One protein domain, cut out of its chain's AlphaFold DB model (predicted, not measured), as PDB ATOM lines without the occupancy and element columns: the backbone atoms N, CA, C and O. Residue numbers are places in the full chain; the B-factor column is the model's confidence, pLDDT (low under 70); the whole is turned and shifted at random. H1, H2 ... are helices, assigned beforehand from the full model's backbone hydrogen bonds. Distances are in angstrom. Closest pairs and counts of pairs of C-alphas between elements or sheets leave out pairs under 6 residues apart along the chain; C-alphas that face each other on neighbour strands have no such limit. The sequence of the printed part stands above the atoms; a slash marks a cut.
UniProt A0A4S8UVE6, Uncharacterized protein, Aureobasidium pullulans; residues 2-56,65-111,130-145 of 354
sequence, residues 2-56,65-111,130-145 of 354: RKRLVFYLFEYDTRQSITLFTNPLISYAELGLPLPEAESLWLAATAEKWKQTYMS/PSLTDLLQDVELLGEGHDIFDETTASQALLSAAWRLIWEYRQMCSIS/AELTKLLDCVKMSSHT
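Overview. This is residues 2 to 56, 65 to 111 and 130 to 145 of the 354 residues of an uncharacterized protein of Aureobasidium pullulans (UniProt A0A4S8UVE6). One long helix, H6, is the spine of the domain, with H1 along one side of it, H7 along the opposite side, and the short H4 and H5 packed near its first residues. H2 and H3 form a small separate head at one end, and at the other end H6 runs on past its partners; these two ends make the length. The printed part has 118 residues, with seven named helices in the order H1 to H7 and no named strand: the class is all helix. It is only just compact, close to loose, with a radius of gyration of the C-alphas of 15.9 A and spans of 59 by 25 by 23 A.

Arrangement. H1, residues 2 to 20, touches residues 88 to 99 of H6, residues 86 to 111; the closest C-alphas are those of Thr 14 and Ser 95, 5.6 A apart. They run the same way at a steep tilt of 36 degrees, only just past shallow. H2, residues 39 to 42, touches H3, residues 47 to 56, closest at the C-alphas of Leu 41 and Trp 50, 5.8 A; H3 and H6 are apart. H4, residues 67 to 72, touches residues 89 to 93 of H6 at a steep tilt of 65 degrees, the same way, closest at the C-alphas of Leu 67 and Ala 92, 7.0 A. H5, residues 76 to 79, only just touches H6, with 3 pairs of C-alphas within 8 A, closest Leu 77 and Glu 86 at 6.7 A. H7, residues 130 to 142, touches H5, closest at the C-alphas of Gly 78 and Ser 142, 4.5 A. H7 touches residues 90 to 101 of H6 at a shallow tilt of 14 degrees, opposite ways, closest at the C-alphas of Ser 90 and Val 139, 7.1 A. H6 is the hub, touching four helices. The helix packing is mostly crossed, but only just: 1 of 3 pairs is at a shallow tilt. In H1, H3, H4, H6 and H7 every O i to N i+4 pair is within hydrogen-bond range; H2 and H5 are too short for such a pair, and their O i to N i+3 pairs within range are 1 of 1 and 0 of 1.

Along the chain. H1 begins at C-alpha 2 (-12.089, -2.174, -1.079) and is 26.9 A long. H2 is 5.1 A, H3 14.1 A, H4 8.8 A and H5 5.2 A long. H6 is 37.0 A long and ends at C-alpha 111 (-27.987, -28.158, 26.245). H7 is 18.2 A long and ends at C-alpha 142 (-13.765, 2.154, 24.196).

Size, cuts and confidence. The C-alphas of Glu 48 and Ser 111 are the two farthest apart, 59.6 A. Residues 57 to 64 are not printed, with 19.2 A between C-alphas 56 and 65; residues 112 to 129 are not printed, with 17.4 A between C-alphas 111 and 130. The link from H1 to H2, residues 21 to 38, is long. The mean pLDDT of the printed part is 91.3, and residues 80 to 81 are under 70.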
ATOM      1  N   ARG A   2     -11.908  -0.718  -1.303       86.00
ATOM      2  CA  ARG A   2     -12.089  -2.174  -1.079       86.00
ATOM      3  C   ARG A   2     -12.272  -2.565   0.400       86.00
ATOM      4  O   ARG A   2     -13.230  -3.265   0.692       86.00
ATOM      5  N   LYS A   3     -11.433  -2.053   1.320       91.31
ATOM      6  CA  LYS A   3     -11.541  -2.318   2.775       91.31
ATOM      7  C   LYS A   3     -12.951  -1.999   3.316       91.31
ATOM      8  O   LYS A   3     -13.618  -2.876   3.846       91.31
ATOM      9  N   ARG A   4     -13.446  -0.771   3.092       90.56
ATOM     10  CA  ARG A   4     -14.786  -0.327   3.539       90.56
ATOM     11  C   ARG A   4     -15.924  -1.175   2.971       90.56
ATOM     12  O   ARG A   4     -16.866  -1.460   3.693       90.56
ATOM     13  N   LEU A   5     -15.832  -1.595   1.706       93.25
ATOM     14  CA  LEU A   5     -16.848  -2.462   1.105       93.25
ATOM     15  C   LEU A   5     -16.924  -3.822   1.811       93.25
ATOM     16  O   LEU A   5     -18.021  -4.309   2.055       93.25
ATOM     17  N   VAL A   6     -15.779  -4.417   2.159       95.19
ATOM     18  CA  VAL A   6     -15.736  -5.698   2.882       95.19
ATOM     19  C   VAL A   6     -16.401  -5.569   4.256       95.19
ATOM     20  O   VAL A   6     -17.280  -6.363   4.577       95.19
ATOM     21  N   PHE A   7     -16.052  -4.537   5.029       95.31
ATOM     22  CA  PHE A   7     -16.668  -4.307   6.341       95.31
ATOM     23  C   PHE A   7     -18.159  -3.956   6.252       95.31
ATOM     24  O   PHE A   7     -18.942  -4.425   7.069       95.31
ATOM     25  N   TYR A   8     -18.574  -3.215   5.222       94.62
ATOM     26  CA  TYR A   8     -19.990  -2.961   4.955       94.62
ATOM     27  C   TYR A   8     -20.764  -4.254   4.654       94.62
ATOM     28  O   TYR A   8     -21.863  -4.444   5.163       94.62
ATOM     29  N   LEU A   9     -20.203  -5.157   3.842       96.06
ATOM     30  CA  LEU A   9     -20.831  -6.451   3.557       96.06
ATOM     31  C   LEU A   9     -20.925  -7.322   4.814       96.06
ATOM     32  O   LEU A   9     -21.928  -8.003   4.996       96.06
ATOM     33  N   PHE A  10     -19.921  -7.263   5.688       96.50
ATOM     34  CA  PHE A  10     -19.932  -7.972   6.965       96.50
ATOM     35  C   PHE A  10     -21.021  -7.463   7.921       96.50
ATOM     36  O   PHE A  10     -21.782  -8.247   8.492       96.50
ATOM     37  N   GLU A  11     -21.154  -6.143   8.039       95.81
ATOM     38  CA  GLU A  11     -22.236  -5.510   8.798       95.81
ATOM     39  C   GLU A  11     -23.609  -5.838   8.190       95.81
ATOM     40  O   GLU A  11     -24.574  -6.117   8.903       95.81
ATOM     41  N   TYR A  12     -23.712  -5.835   6.858       96.19
ATOM     42  CA  TYR A  12     -24.943  -6.177   6.153       96.19
ATOM     43  C   TYR A  12     -25.364  -7.632   6.398       96.19
ATOM     44  O   TYR A  12     -26.521  -7.867   6.745       96.19
ATOM     45  N   ASP A  13     -24.441  -8.589   6.272       97.06
ATOM     46  CA  ASP A  13     -24.666 -10.007   6.591       97.06
ATOM     47  C   ASP A  13     -25.157 -10.182   8.034       97.06
ATOM     48  O   ASP A  13     -26.171 -10.835   8.281       97.06
ATOM     49  N   THR A  14     -24.521  -9.489   8.980       97.19
ATOM     50  CA  THR A  14     -24.942  -9.461  10.388       97.19
ATOM     51  C   THR A  14     -26.383  -8.982  10.541       97.19
ATOM     52  O   THR A  14     -27.194  -9.633  11.201       97.19
ATOM     53  N   ARG A  15     -26.746  -7.862   9.905       96.38
ATOM     54  CA  ARG A  15     -28.117  -7.333   9.960       96.38
ATOM     55  C   ARG A  15     -29.136  -8.296   9.358       96.38
ATOM     56  O   ARG A  15     -30.227  -8.424   9.914       96.38
ATOM     57  N   GLN A  16     -28.805  -8.964   8.250       96.69
ATOM     58  CA  GLN A  16     -29.675  -9.981   7.650       96.69
ATOM     59  C   GLN A  16     -29.852 -11.177   8.584       96.69
ATOM     60  O   GLN A  16     -30.982 -11.576   8.847       96.69
ATOM     61  N   SER A  17     -28.759 -11.676   9.157       97.12
ATOM     62  CA  SER A  17     -28.767 -12.766  10.131       97.12
ATOM     63  C   SER A  17     -29.649 -12.462  11.349       97.12
ATOM     64  O   SER A  17     -30.490 -13.284  11.707       97.12
ATOM     65  N   ILE A  18     -29.537 -11.264  11.931       96.50
ATOM     66  CA  ILE A  18     -30.389 -10.815  13.047       96.50
ATOM     67  C   ILE A  18     -31.861 -10.708  12.633       96.50
ATOM     68  O   ILE A  18     -32.754 -11.057  13.401       96.50
ATOM     69  N   THR A  19     -32.123 -10.177  11.439       95.00
ATOM     70  CA  THR A  19     -33.491  -9.918  10.962       95.00
ATOM     71  C   THR A  19     -34.231 -11.211  10.644       95.00
ATOM     72  O   THR A  19     -35.413 -11.335  10.953       95.00
ATOM     73  N   LEU A  20     -33.539 -12.154  10.008       93.81
ATOM     74  CA  LEU A  20     -34.110 -13.400   9.505       93.81
ATOM     75  C   LEU A  20     -33.928 -14.573  10.472       93.81
ATOM     76  O   LEU A  20     -34.417 -15.659  10.180       93.81
ATOM     77  N   PHE A  21     -33.225 -14.370  11.590       92.69
ATOM     78  CA  PHE A  21     -32.817 -15.431  12.515       92.69
ATOM     79  C   PHE A  21     -32.098 -16.574  11.789       92.69
ATOM     80  O   PHE A  21     -32.406 -17.752  11.953       92.69
ATOM     81  N   THR A  22     -31.133 -16.216  10.942       94.00
ATOM     82  CA  THR A  22     -30.312 -17.177  10.198       94.00
ATOM     83  C   THR A  22     -28.869 -17.113  10.655       94.00
ATOM     84  O   THR A  22     -28.401 -16.085  11.130       94.00
ATOM     85  N   ASN A  23     -28.118 -18.192  10.452       93.31
ATOM     86  CA  ASN A  23     -26.681 -18.190  10.704       93.31
ATOM     87  C   ASN A  23     -25.981 -17.110   9.846       93.31
ATOM     88  O   ASN A  23     -26.265 -17.057   8.646       93.31
ATOM     89  N   PRO A  24     -25.068 -16.286  10.403       93.44
ATOM     90  CA  PRO A  24     -24.256 -15.377   9.589       93.44
ATOM     91  C   PRO A  24     -23.464 -16.143   8.518       93.44
ATOM     92  O   PRO A  24     -23.129 -17.318   8.708       93.44
ATOM     93  N   LEU A  25     -23.147 -15.518   7.394       94.06
ATOM     94  CA  LEU A  25     -22.398 -16.169   6.317       94.06
ATOM     95  C   LEU A  25     -20.903 -15.866   6.384       94.06
ATOM     96  O   LEU A  25     -20.097 -16.742   6.078       94.06
ATOM     97  N   ILE A  26     -20.533 -14.651   6.787       93.50
ATOM     98  CA  ILE A  26     -19.142 -14.195   6.796       93.50
ATOM     99  C   ILE A  26     -18.535 -14.458   8.174       93.50
ATOM    100  O   ILE A  26     -19.070 -14.033   9.202       93.50
ATOM    101  N   SER A  27     -17.394 -15.149   8.210       91.00
ATOM    102  CA  SER A  27     -16.683 -15.399   9.463       91.00
ATOM    103  C   SER A  27     -15.769 -14.229   9.813       91.00
ATOM    104  O   SER A  27     -15.008 -13.739   8.979       91.00
ATOM    105  N   TYR A  28     -15.754 -13.825  11.085       90.19
ATOM    106  CA  TYR A  28     -14.808 -12.816  11.569       90.19
ATOM    107  C   TYR A  28     -13.342 -13.257  11.389       90.19
ATOM    108  O   TYR A  28     -12.464 -12.413  11.240       90.19
ATOM    109  N   ALA A  29     -13.070 -14.569  11.346       89.69
ATOM    110  CA  ALA A  29     -11.729 -15.116  11.134       89.69
ATOM    111  C   ALA A  29     -11.219 -14.935   9.691       89.69
ATOM    112  O   ALA A  29     -10.016 -15.011   9.448       89.69
ATOM    113  N   GLU A  30     -12.113 -14.678   8.733       88.06
ATOM    114  CA  GLU A  30     -11.757 -14.395   7.336       88.06
ATOM    115  C   GLU A  30     -11.334 -12.927   7.145       88.06
ATOM    116  O   GLU A  30     -10.706 -12.576   6.143       88.06
ATOM    117  N   LEU A  31     -11.621 -12.059   8.124       89.25
ATOM    118  CA  LEU A  31     -11.346 -10.622   8.083       89.25
ATOM    119  C   LEU A  31      -9.939 -10.280   8.596       89.25
ATOM    120  O   LEU A  31      -9.756  -9.466   9.497       89.25
ATOM    121  N   GLY A  32      -8.924 -10.872   7.964       87.19
ATOM    122  CA  GLY A  32      -7.510 -10.576   8.236       87.19
ATOM    123  C   GLY A  32      -6.991  -9.276   7.604       87.19
ATOM    124  O   GLY A  32      -5.816  -8.945   7.754       87.19
ATOM    125  N   LEU A  33      -7.837  -8.549   6.865       91.81
ATOM    126  CA  LEU A  33      -7.467  -7.265   6.272       91.81
ATOM    127  C   LEU A  33      -7.378  -6.160   7.340       91.81
ATOM    128  O   LEU A  33      -8.126  -6.195   8.320       91.81
ATOM    129  N   PRO A  34      -6.528  -5.142   7.130       92.69
ATOM    130  CA  PRO A  34      -6.514  -3.973   7.991       92.69
ATOM    131  C   PRO A  34      -7.842  -3.217   7.977       92.69
ATOM    132  O   PRO A  34      -8.557  -3.202   6.961       92.69
ATOM    133  N   LEU A  35      -8.130  -2.538   9.083       92.38
ATOM    134  CA  LEU A  35      -9.263  -1.634   9.208       92.38
ATOM    135  C   LEU A  35      -9.180  -0.501   8.166       92.38
ATOM    136  O   LEU A  35      -8.101  -0.184   7.645       92.38
ATOM    137  N   PRO A  36     -10.320   0.093   7.779       92.00
ATOM    138  CA  PRO A  36     -10.310   1.237   6.882       92.00
ATOM    139  C   PRO A  36      -9.642   2.452   7.523       92.00
ATOM    140  O   PRO A  36      -9.811   2.677   8.714       92.00
ATOM    141  N   GLU A  37      -8.974   3.265   6.705       89.00
ATOM    142  CA  GLU A  37      -8.388   4.542   7.137       89.00
ATOM    143  C   GLU A  37      -9.408   5.457   7.823       89.00
ATOM    144  O   GLU A  37     -10.592   5.424   7.461       89.00
ATOM    145  N   ALA A  38      -8.919   6.321   8.717       87.50
ATOM    146  CA  ALA A  38      -9.708   7.308   9.450       87.50
ATOM    147  C   ALA A  38     -10.661   8.125   8.557       87.50
ATOM    148  O   ALA A  38     -10.352   8.483   7.414       87.50
ATOM    149  N   GLU A  39     -11.835   8.461   9.101       86.50
ATOM    150  CA  GLU A  39     -12.901   9.164   8.377       86.50
ATOM    151  C   GLU A  39     -12.438  10.522   7.815       86.50
ATOM    152  O   GLU A  39     -12.829  10.911   6.713       86.50
ATOM    153  N   SER A  40     -11.534  11.206   8.522       87.19
ATOM    154  CA  SER A  40     -10.960  12.499   8.130       87.19
ATOM    155  C   SER A  40     -10.307  12.473   6.742       87.19
ATOM    156  O   SER A  40     -10.479  13.414   5.962       87.19
ATOM    157  N   LEU A  41      -9.629  11.375   6.392       87.81
ATOM    158  CA  LEU A  41      -9.042  11.177   5.066       87.81
ATOM    159  C   LEU A  41     -10.119  11.008   3.995       87.81
ATOM    160  O   LEU A  41      -9.955  11.471   2.871       87.81
ATOM    161  N   TRP A  42     -11.245  10.379   4.320       86.19
ATOM    162  CA  TRP A  42     -12.338  10.183   3.366       86.19
ATOM    163  C   TRP A  42     -13.161  11.448   3.128       86.19
ATOM    164  O   TRP A  42     -13.700  11.622   2.038       86.19
ATOM    165  N   LEU A  43     -13.256  12.326   4.126       88.38
ATOM    166  CA  LEU A  43     -14.011  13.579   4.044       88.38
ATOM    167  C   LEU A  43     -13.198  14.740   3.441       88.38
ATOM    168  O   LEU A  43     -13.713  15.854   3.302       88.38
ATOM    169  N   ALA A  44     -11.933  14.520   3.075       90.19
ATOM    170  CA  ALA A  44     -11.100  15.540   2.454       90.19
ATOM    171  C   ALA A  44     -11.632  15.933   1.060       90.19
ATOM    172  O   ALA A  44     -11.593  15.155   0.112       90.19
ATOM    173  N   ALA A  45     -12.103  17.177   0.931       90.69
ATOM    174  CA  ALA A  45     -12.746  17.675  -0.289       90.69
ATOM    175  C   ALA A  45     -11.789  17.895  -1.479       90.69
ATOM    176  O   ALA A  45     -12.241  17.959  -2.621       90.69
ATOM    177  N   THR A  46     -10.484  18.045  -1.227       92.75
ATOM    178  CA  THR A  46      -9.463  18.248  -2.268       92.75
ATOM    179  C   THR A  46      -8.235  17.385  -2.006       92.75
ATOM    180  O   THR A  46      -7.982  16.970  -0.871       92.75
ATOM    181  N   ALA A  47      -7.442  17.145  -3.053       91.44
ATOM    182  CA  ALA A  47      -6.204  16.379  -2.958       91.44
ATOM    183  C   ALA A  47      -5.180  17.039  -2.015       91.44
ATOM    184  O   ALA A  47      -4.478  16.348  -1.279       91.44
ATOM    185  N   GLU A  48      -5.120  18.372  -1.984       93.00
ATOM    186  CA  GLU A  48      -4.239  19.132  -1.095       93.00
ATOM    187  C   GLU A  48      -4.640  18.941   0.365       93.00
ATOM    188  O   GLU A  48      -3.780  18.672   1.202       93.00
ATOM    189  N   LYS A  49      -5.944  19.028   0.663       91.75
ATOM    190  CA  LYS A  49      -6.456  18.814   2.018       91.75
ATOM    191  C   LYS A  49      -6.239  17.372   2.458       91.75
ATOM    192  O   LYS A  49      -5.785  17.149   3.571       91.75
ATOM    193  N   TRP A  50      -6.474  16.412   1.563       92.44
ATOM    194  CA  TRP A  50      -6.186  15.002   1.816       92.44
ATOM    195  C   TRP A  50      -4.716  14.795   2.176       92.44
ATOM    196  O   TRP A  50      -4.413  14.189   3.197       92.44
ATOM    197  N   LYS A  51      -3.797  15.359   1.380       89.38
ATOM    198  CA  LYS A  51      -2.352  15.260   1.612       89.38
ATOM    199  C   LYS A  51      -1.944  15.896   2.939       89.38
ATOM    200  O   LYS A  51      -1.123  15.325   3.647       89.38
ATOM    201  N   GLN A  52      -2.497  17.061   3.272       89.94
ATOM    202  CA  GLN A  52      -2.243  17.728   4.551       89.94
ATOM    203  C   GLN A  52      -2.719  16.875   5.728       89.94
ATOM    204  O   GLN A  52      -1.942  16.654   6.651       89.94
ATOM    205  N   THR A  53      -3.946  16.349   5.664       87.88
ATOM    206  CA  THR A  53      -4.486  15.438   6.681       87.88
ATOM    207  C   THR A  53      -3.614  14.192   6.803       87.88
ATOM    208  O   THR A  53      -3.165  13.875   7.894       87.88
ATOM    209  N   TYR A  54      -3.270  13.551   5.686       85.75
ATOM    210  CA  TYR A  54      -2.401  12.373   5.661       85.75
ATOM    211  C   TYR A  54      -1.029  12.631   6.298       85.75
ATOM    212  O   TYR A  54      -0.544  11.803   7.056       85.75
ATOM    213  N   MET A  55      -0.410  13.784   6.026       86.25
ATOM    214  CA  MET A  55       0.882  14.162   6.614       86.25
ATOM    215  C   MET A  55       0.795  14.549   8.095       86.25
ATOM    216  O   MET A  55       1.812  14.499   8.780       86.25
ATOM    217  N   SER A  56      -0.378  14.977   8.573       83.12
ATOM    218  CA  SER A  56      -0.603  15.301   9.986       83.12
ATOM    219  C   SER A  56      -0.884  14.080  10.856       83.12
ATOM    220  O   SER A  56      -0.714  14.163  12.068       83.12
ATOM    221  N   PRO A  65      -4.002  -2.102  12.336       90.25
ATOM    222  CA  PRO A  65      -4.742  -3.152  13.024       90.25
ATOM    223  C   PRO A  65      -5.838  -3.749  12.134       90.25
ATOM    224  O   PRO A  65      -6.450  -3.068  11.309       90.25
ATOM    225  N   SER A  66      -6.090  -5.043  12.307       92.38
ATOM    226  CA  SER A  66      -7.196  -5.797  11.708       92.38
ATOM    227  C   SER A  66      -8.323  -6.028  12.719       92.38
ATOM    228  O   SER A  66      -8.167  -5.778  13.914       92.38
ATOM    229  N   LEU A  67      -9.459  -6.569  12.262       94.19
ATOM    230  CA  LEU A  67     -10.542  -6.974  13.168       94.19
ATOM    231  C   LEU A  67     -10.076  -8.030  14.182       94.19
ATOM    232  O   LEU A  67     -10.484  -7.999  15.338       94.19
ATOM    233  N   THR A  68      -9.209  -8.950  13.759       92.75
ATOM    234  CA  THR A  68      -8.643  -9.971  14.645       92.75
ATOM    235  C   THR A  68      -7.794  -9.350  15.748       92.75
ATOM    236  O   THR A  68      -7.856  -9.818  16.880       92.75
ATOM    237  N   ASP A  69      -7.042  -8.288  15.439       92.25
ATOM    238  CA  ASP A  69      -6.249  -7.571  16.442       92.25
ATOM    239  C   ASP A  69      -7.182  -6.881  17.460       92.25
ATOM    240  O   ASP A  69      -6.972  -7.019  18.660       92.25
ATOM    241  N   LEU A  70      -8.288  -6.269  17.007       92.81
ATOM    242  CA  LEU A  70      -9.307  -5.694  17.904       92.81
ATOM    243  C   LEU A  70     -10.033  -6.732  18.773       92.81
ATOM    244  O   LEU A  70     -10.443  -6.434  19.890       92.81
ATOM    245  N   LEU A  71     -10.251  -7.948  18.263       93.00
ATOM    246  CA  LEU A  71     -10.863  -9.032  19.041       93.00
ATOM    247  C   LEU A  71      -9.925  -9.563  20.131       93.00
ATOM    248  O   LEU A  71     -10.400 -10.103  21.131       93.00
ATOM    249  N   GLN A  72      -8.612  -9.442  19.929       91.56
ATOM    250  CA  GLN A  72      -7.606  -9.780  20.934       91.56
ATOM    251  C   GLN A  72      -7.443  -8.658  21.958       91.56
ATOM    252  O   GLN A  72      -7.289  -8.945  23.144       91.56
ATOM    253  N   ASP A  73      -7.512  -7.408  21.500       91.50
ATOM    254  CA  ASP A  73      -7.377  -6.220  22.328       91.50
ATOM    255  C   ASP A  73      -8.359  -5.118  21.896       91.50
ATOM    256  O   ASP A  73      -8.152  -4.389  20.925       91.50
ATOM    257  N   VAL A  74      -9.460  -5.003  22.643       91.94
ATOM    258  CA  VAL A  74     -10.520  -4.015  22.385       91.94
ATOM    259  C   VAL A  74     -10.087  -2.609  22.814       91.94
ATOM    260  O   VAL A  74     -10.683  -1.630  22.369       91.94
ATOM    261  N   GLU A  75      -9.059  -2.470  23.658       87.25
ATOM    262  CA  GLU A  75      -8.580  -1.160  24.125       87.25
ATOM    263  C   GLU A  75      -8.009  -0.333  22.963       87.25
ATOM    264  O   GLU A  75      -8.182   0.886  22.939       87.25
ATOM    265  N   LEU A  76      -7.514  -1.006  21.915       88.88
ATOM    266  CA  LEU A  76      -7.078  -0.400  20.653       88.88
ATOM    267  C   LEU A  76      -8.135   0.510  19.997       88.88
ATOM    268  O   LEU A  76      -7.772   1.425  19.260       88.88
ATOM    269  N   LEU A  77      -9.434   0.296  20.253       87.38
ATOM    270  CA  LEU A  77     -10.491   1.196  19.767       87.38
ATOM    271  C   LEU A  77     -10.431   2.594  20.377       87.38
ATOM    272  O   LEU A  77     -10.690   3.557  19.663       87.38
ATOM    273  N   GLY A  78     -10.090   2.698  21.664       83.12
ATOM    274  CA  GLY A  78     -10.026   3.978  22.370       83.12
ATOM    275  C   GLY A  78      -8.732   4.751  22.104       83.12
ATOM    276  O   GLY A  78      -8.664   5.950  22.353       83.12
ATOM    277  N   GLU A  79      -7.698   4.079  21.598       80.44
ATOM    278  CA  GLU A  79      -6.390   4.683  21.309       80.44
ATOM    279  C   GLU A  79      -6.236   5.085  19.831       80.44
ATOM    280  O   GLU A  79      -5.425   5.946  19.492       80.44
ATOM    281  N   GLY A  80      -7.012   4.467  18.934       69.19
ATOM    282  CA  GLY A  80      -6.770   4.466  17.490       69.19
ATOM    283  C   GLY A  80      -7.544   5.484  16.646       69.19
ATOM    284  O   GLY A  80      -7.626   5.287  15.433       69.19
ATOM    285  N   HIS A  81      -8.108   6.550  17.231       68.69
ATOM    286  CA  HIS A  81      -9.014   7.484  16.528       68.69
ATOM    287  C   HIS A  81      -8.431   8.099  15.239       68.69
ATOM    288  O   HIS A  81      -9.167   8.367  14.289       68.69
ATOM    289  N   ASP A  82      -7.111   8.283  15.187       76.19
ATOM    290  CA  ASP A  82      -6.404   8.850  14.033       76.19
ATOM    291  C   ASP A  82      -5.891   7.780  13.046       76.19
ATOM    292  O   ASP A  82      -5.457   8.099  11.938       76.19
ATOM    293  N   ILE A  83      -5.954   6.499  13.414       82.19
ATOM    294  CA  ILE A  83      -5.360   5.389  12.654       82.19
ATOM    295  C   ILE A  83      -6.399   4.741  11.733       82.19
ATOM    296  O   ILE A  83      -6.095   4.400  10.591       82.19
ATOM    297  N   PHE A  84      -7.636   4.576  12.201       88.06
ATOM    298  CA  PHE A  84      -8.690   3.893  11.452       88.06
ATOM    299  C   PHE A  84     -10.073   4.515  11.667       88.06
ATOM    300  O   PHE A  84     -10.302   5.313  12.569       88.06
ATOM    301  N   ASP A  85     -11.021   4.150  10.807       90.25
ATOM    302  CA  ASP A  85     -12.434   4.501  10.953       90.25
ATOM    303  C   ASP A  85     -13.033   3.754  12.154       90.25
ATOM    304  O   ASP A  85     -13.427   2.587  12.059       90.25
ATOM    305  N   GLU A  86     -13.095   4.446  13.292       89.69
ATOM    306  CA  GLU A  86     -13.618   3.926  14.555       89.69
ATOM    307  C   GLU A  86     -15.069   3.444  14.447       89.69
ATOM    308  O   GLU A  86     -15.430   2.433  15.053       89.69
ATOM    309  N   THR A  87     -15.908   4.120  13.654       90.06
ATOM    310  CA  THR A  87     -17.309   3.713  13.477       90.06
ATOM    311  C   THR A  87     -17.369   2.365  12.770       90.06
ATOM    312  O   THR A  87     -18.066   1.455  13.226       90.06
ATOM    313  N   THR A  88     -16.601   2.207  11.688       91.94
ATOM    314  CA  THR A  88     -16.528   0.931  10.968       91.94
ATOM    315  C   THR A  88     -15.908  -0.168  11.839       91.94
ATOM    316  O   THR A  88     -16.420  -1.285  11.863       91.94
ATOM    317  N   ALA A  89     -14.850   0.139  12.594       93.38
ATOM    318  CA  ALA A  89     -14.206  -0.795  13.519       93.38
ATOM    319  C   ALA A  89     -15.161  -1.281  14.624       93.38
ATOM    320  O   ALA A  89     -15.282  -2.482  14.874       93.38
ATOM    321  N   SER A  90     -15.902  -0.352  15.223       93.62
ATOM    322  CA  SER A  90     -16.909  -0.615  16.250       93.62
ATOM    323  C   SER A  90     -18.032  -1.517  15.729       93.62
ATOM    324  O   SER A  90     -18.368  -2.520  16.360       93.62
ATOM    325  N   GLN A  91     -18.584  -1.215  14.547       94.00
ATOM    326  CA  GLN A  91     -19.612  -2.056  13.917       94.00
ATOM    327  C   GLN A  91     -19.072  -3.436  13.528       94.00
ATOM    328  O   GLN A  91     -19.786  -4.432  13.658       94.00
ATOM    329  N   ALA A  92     -17.813  -3.527  13.093       95.25
ATOM    330  CA  ALA A  92     -17.173  -4.801  12.788       95.25
ATOM    331  C   ALA A  92     -17.008  -5.671  14.043       95.25
ATOM    332  O   ALA A  92     -17.299  -6.866  13.995       95.25
ATOM    333  N   LEU A  93     -16.630  -5.090  15.188       95.88
ATOM    334  CA  LEU A  93     -16.603  -5.823  16.457       95.88
ATOM    335  C   LEU A  93     -17.988  -6.294  16.888       95.88
ATOM    336  O   LEU A  93     -18.128  -7.445  17.294       95.88
ATOM    337  N   LEU A  94     -19.019  -5.451  16.778       96.50
ATOM    338  CA  LEU A  94     -20.391  -5.874  17.073       96.50
ATOM    339  C   LEU A  94     -20.857  -6.987  16.122       96.50
ATOM    340  O   LEU A  94     -21.513  -7.931  16.555       96.50
ATOM    341  N   SER A  95     -20.465  -6.931  14.851       96.88
ATOM    342  CA  SER A  95     -20.759  -7.973  13.858       96.88
ATOM    343  C   SER A  95     -20.085  -9.305  14.210       96.88
ATOM    344  O   SER A  95     -20.724 -10.357  14.196       96.88
ATOM    345  N   ALA A  96     -18.819  -9.272  14.640       96.81
ATOM    346  CA  ALA A  96     -18.131 -10.452  15.161       96.81
ATOM    347  C   ALA A  96     -18.779 -10.974  16.456       96.81
ATOM    348  O   ALA A  96     -18.995 -12.178  16.602       96.81
ATOM    349  N   ALA A  97     -19.148 -10.075  17.372       97.06
ATOM    350  CA  ALA A  97     -19.827 -10.429  18.610       97.06
ATOM    351  C   ALA A  97     -21.181 -11.099  18.342       97.06
ATOM    352  O   ALA A  97     -21.487 -12.099  18.985       97.06
ATOM    353  N   TRP A  98     -21.961 -10.623  17.366       97.50
ATOM    354  CA  TRP A  98     -23.210 -11.274  16.968       97.50
ATOM    355  C   TRP A  98     -22.995 -12.729  16.561       97.50
ATOM    356  O   TRP A  98     -23.738 -13.598  17.014       97.50
ATOM    357  N   ARG A  99     -21.959 -13.025  15.767       95.75
ATOM    358  CA  ARG A  99     -21.653 -14.409  15.385       95.75
ATOM    359  C   ARG A  99     -21.398 -15.296  16.602       95.75
ATOM    360  O   ARG A  99     -21.953 -16.389  16.692       95.75
ATOM    361  N   LEU A 100     -20.596 -14.813  17.548       96.06
ATOM    362  CA  LEU A 100     -20.297 -15.550  18.775       96.06
ATOM    363  C   LEU A 100     -21.542 -15.721  19.661       96.06
ATOM    364  O   LEU A 100     -21.738 -16.777  20.261       96.06
ATOM    365  N   ILE A 101     -22.407 -14.704  19.715       97.25
ATOM    366  CA  ILE A 101     -23.699 -14.764  20.405       97.25
ATOM    367  C   ILE A 101     -24.589 -15.815  19.747       97.25
ATOM    368  O   ILE A 101     -25.140 -16.652  20.453       97.25
ATOM    369  N   TRP A 102     -24.698 -15.825  18.419       95.69
ATOM    370  CA  TRP A 102     -25.477 -16.812  17.677       95.69
ATOM    371  C   TRP A 102     -25.044 -18.241  18.027       95.69
ATOM    372  O   TRP A 102     -25.867 -19.060  18.432       95.69
ATOM    373  N   GLU A 103     -23.742 -18.525  17.980       94.31
ATOM    374  CA  GLU A 103     -23.187 -19.833  18.355       94.31
ATOM    375  C   GLU A 103     -23.470 -20.185  19.821       94.31
ATOM    376  O   GLU A 103     -23.900 -21.301  20.125       94.31
ATOM    377  N   TYR A 104     -23.309 -19.223  20.734       95.25
ATOM    378  CA  TYR A 104     -23.686 -19.379  22.139       95.25
ATOM    379  C   TYR A 104     -25.164 -19.759  22.304       95.25
ATOM    380  O   TYR A 104     -25.481 -20.697  23.040       95.25
ATOM    381  N   ARG A 105     -26.073 -19.094  21.583       93.62
ATOM    382  CA  ARG A 105     -27.515 -19.372  21.629       93.62
ATOM    383  C   ARG A 105     -27.857 -20.759  21.095       93.62
ATOM    384  O   ARG A 105     -28.658 -21.456  21.721       93.62
ATOM    385  N   GLN A 106     -27.213 -21.192  20.014       91.62
ATOM    386  CA  GLN A 106     -27.377 -22.547  19.483       91.62
ATOM    387  C   GLN A 106     -26.909 -23.604  20.495       91.62
ATOM    388  O   GLN A 106     -27.622 -24.575  20.755       91.62
ATOM    389  N   MET A 107     -25.767 -23.381  21.157       91.06
ATOM    390  CA  MET A 107     -25.299 -24.269  22.228       91.06
ATOM    391  C   MET A 107     -26.275 -24.298  23.414       91.06
ATOM    392  O   MET A 107     -26.588 -25.376  23.917       91.06
ATOM    393  N   CYS A 108     -26.826 -23.148  23.825       90.00
ATOM    394  CA  CYS A 108     -27.874 -23.103  24.846       90.00
ATOM    395  C   CYS A 108     -29.098 -23.940  24.462       90.00
ATOM    396  O   CYS A 108     -29.648 -24.615  25.328       90.00
ATOM    397  N   SER A 109     -29.529 -23.900  23.199       87.62
ATOM    398  CA  SER A 109     -30.688 -24.667  22.729       87.62
ATOM    399  C   SER A 109     -30.458 -26.177  22.837       87.62
ATOM    400  O   SER A 109     -31.328 -26.901  23.315       87.62
ATOM    401  N   ILE A 110     -29.266 -26.657  22.471       84.81
ATOM    402  CA  ILE A 110     -28.920 -28.091  22.507       84.81
ATOM    403  C   ILE A 110     -28.757 -28.598  23.948       84.81
ATOM    404  O   ILE A 110     -29.111 -29.736  24.254       84.81
ATOM    405  N   SER A 111     -28.222 -27.769  24.848       82.38
ATOM    406  CA  SER A 111     -27.987 -28.158  26.245       82.38
ATOM    407  C   SER A 111     -29.254 -28.189  27.107       82.38
ATOM    408  O   SER A 111     -29.227 -28.735  28.212       82.38
ATOM    409  N   ALA A 130     -20.123 -14.812  30.184       96.81
ATOM    410  CA  ALA A 130     -19.285 -13.823  30.863       96.81
ATOM    411  C   ALA A 130     -18.272 -13.160  29.914       96.81
ATOM    412  O   ALA A 130     -18.122 -11.940  29.937       96.81
ATOM    413  N   GLU A 131     -17.625 -13.941  29.046       96.38
ATOM    414  CA  GLU A 131     -16.707 -13.444  28.012       96.38
ATOM    415  C   GLU A 131     -17.411 -12.491  27.038       96.38
ATOM    416  O   GLU A 131     -16.927 -11.387  26.800       96.38
ATOM    417  N   LEU A 132     -18.580 -12.878  26.517       97.56
ATOM    418  CA  LEU A 132     -19.330 -12.051  25.568       97.56
ATOM    419  C   LEU A 132     -19.894 -10.787  26.216       97.56
ATOM    420  O   LEU A 132     -19.868  -9.722  25.606       97.56
ATOM    421  N   THR A 133     -20.348 -10.879  27.467       97.56
ATOM    422  CA  THR A 133     -20.766  -9.698  28.236       97.56
ATOM    423  C   THR A 133     -19.594  -8.728  28.388       97.56
ATOM    424  O   THR A 133     -19.731  -7.551  28.059       97.56
ATOM    425  N   LYS A 134     -18.418  -9.235  28.785       96.62
ATOM    426  CA  LYS A 134     -17.203  -8.425  28.928       96.62
ATOM    427  C   LYS A 134     -16.784  -7.783  27.605       96.62
ATOM    428  O   LYS A 134     -16.461  -6.601  27.601       96.62
ATOM    429  N   LEU A 135     -16.832  -8.518  26.491       96.19
ATOM    430  CA  LEU A 135     -16.547  -7.982  25.155       96.19
ATOM    431  C   LEU A 135     -17.443  -6.776  24.837       96.19
ATOM    432  O   LEU A 135     -16.945  -5.718  24.461       96.19
ATOM    433  N   LEU A 136     -18.759  -6.907  25.031       96.81
ATOM    434  CA  LEU A 136     -19.706  -5.817  24.776       96.81
ATOM    435  C   LEU A 136     -19.536  -4.645  25.757       96.81
ATOM    436  O   LEU A 136     -19.825  -3.502  25.398       96.81
ATOM    437  N   ASP A 137     -19.100  -4.889  26.993       95.06
ATOM    438  CA  ASP A 137     -18.747  -3.828  27.944       95.06
ATOM    439  C   ASP A 137     -17.485  -3.079  27.514       95.06
ATOM    440  O   ASP A 137     -17.505  -1.850  27.484       95.06
ATOM    441  N   CYS A 138     -16.435  -3.785  27.093       94.31
ATOM    442  CA  CYS A 138     -15.229  -3.168  26.543       94.31
ATOM    443  C   CYS A 138     -15.556  -2.302  25.322       94.31
ATOM    444  O   CYS A 138     -15.177  -1.137  25.291       94.31
ATOM    445  N   VAL A 139     -16.356  -2.802  24.372       93.62
ATOM    446  CA  VAL A 139     -16.780  -2.004  23.208       93.62
ATOM    447  C   VAL A 139     -17.536  -0.743  23.637       93.62
ATOM    448  O   VAL A 139     -17.297   0.329  23.090       93.62
ATOM    449  N   LYS A 140     -18.423  -0.833  24.638       93.12
ATOM    450  CA  LYS A 140     -19.157   0.332  25.162       93.12
ATOM    451  C   LYS A 140     -18.229   1.384  25.773       93.12
ATOM    452  O   LYS A 140     -18.515   2.570  25.644       93.12
ATOM    453  N   MET A 141     -17.178   0.951  26.466       91.69
ATOM    454  CA  MET A 141     -16.225   1.838  27.140       91.69
ATOM    455  C   MET A 141     -15.224   2.471  26.167       91.69
ATOM    456  O   MET A 141     -14.847   3.620  26.369       91.69
ATOM    457  N   SER A 142     -14.826   1.741  25.122       89.19
ATOM    458  CA  SER A 142     -13.765   2.154  24.196       89.19
ATOM    459  C   SER A 142     -14.255   2.875  22.937       89.19
ATOM    460  O   SER A 142     -13.422   3.358  22.181       89.19
ATOM    461  N   SER A 143     -15.567   2.937  22.673       86.25
ATOM    462  CA  SER A 143     -16.116   3.543  21.446       86.25
ATOM    463  C   SER A 143     -16.948   4.804  21.692       86.25
ATOM    464  O   SER A 143     -17.681   4.927  22.679       86.25
ATOM    465  N   HIS A 144     -16.919   5.721  20.727       83.25
ATOM    466  CA  HIS A 144     -17.843   6.843  20.636       83.25
ATOM    467  C   HIS A 144     -19.258   6.339  20.319       83.25
ATOM    468  O   HIS A 144     -19.605   5.969  19.194       83.25
ATOM    469  N   THR A 145     -20.122   6.342  21.334       81.56
ATOM    470  CA  THR A 145     -21.480   5.804  21.213       81.56
ATOM    471  C   THR A 145     -22.452   6.825  20.618       81.56
ATOM    472  O   THR A 145     -22.935   7.742  21.279       81.56
TER     473      THR A 145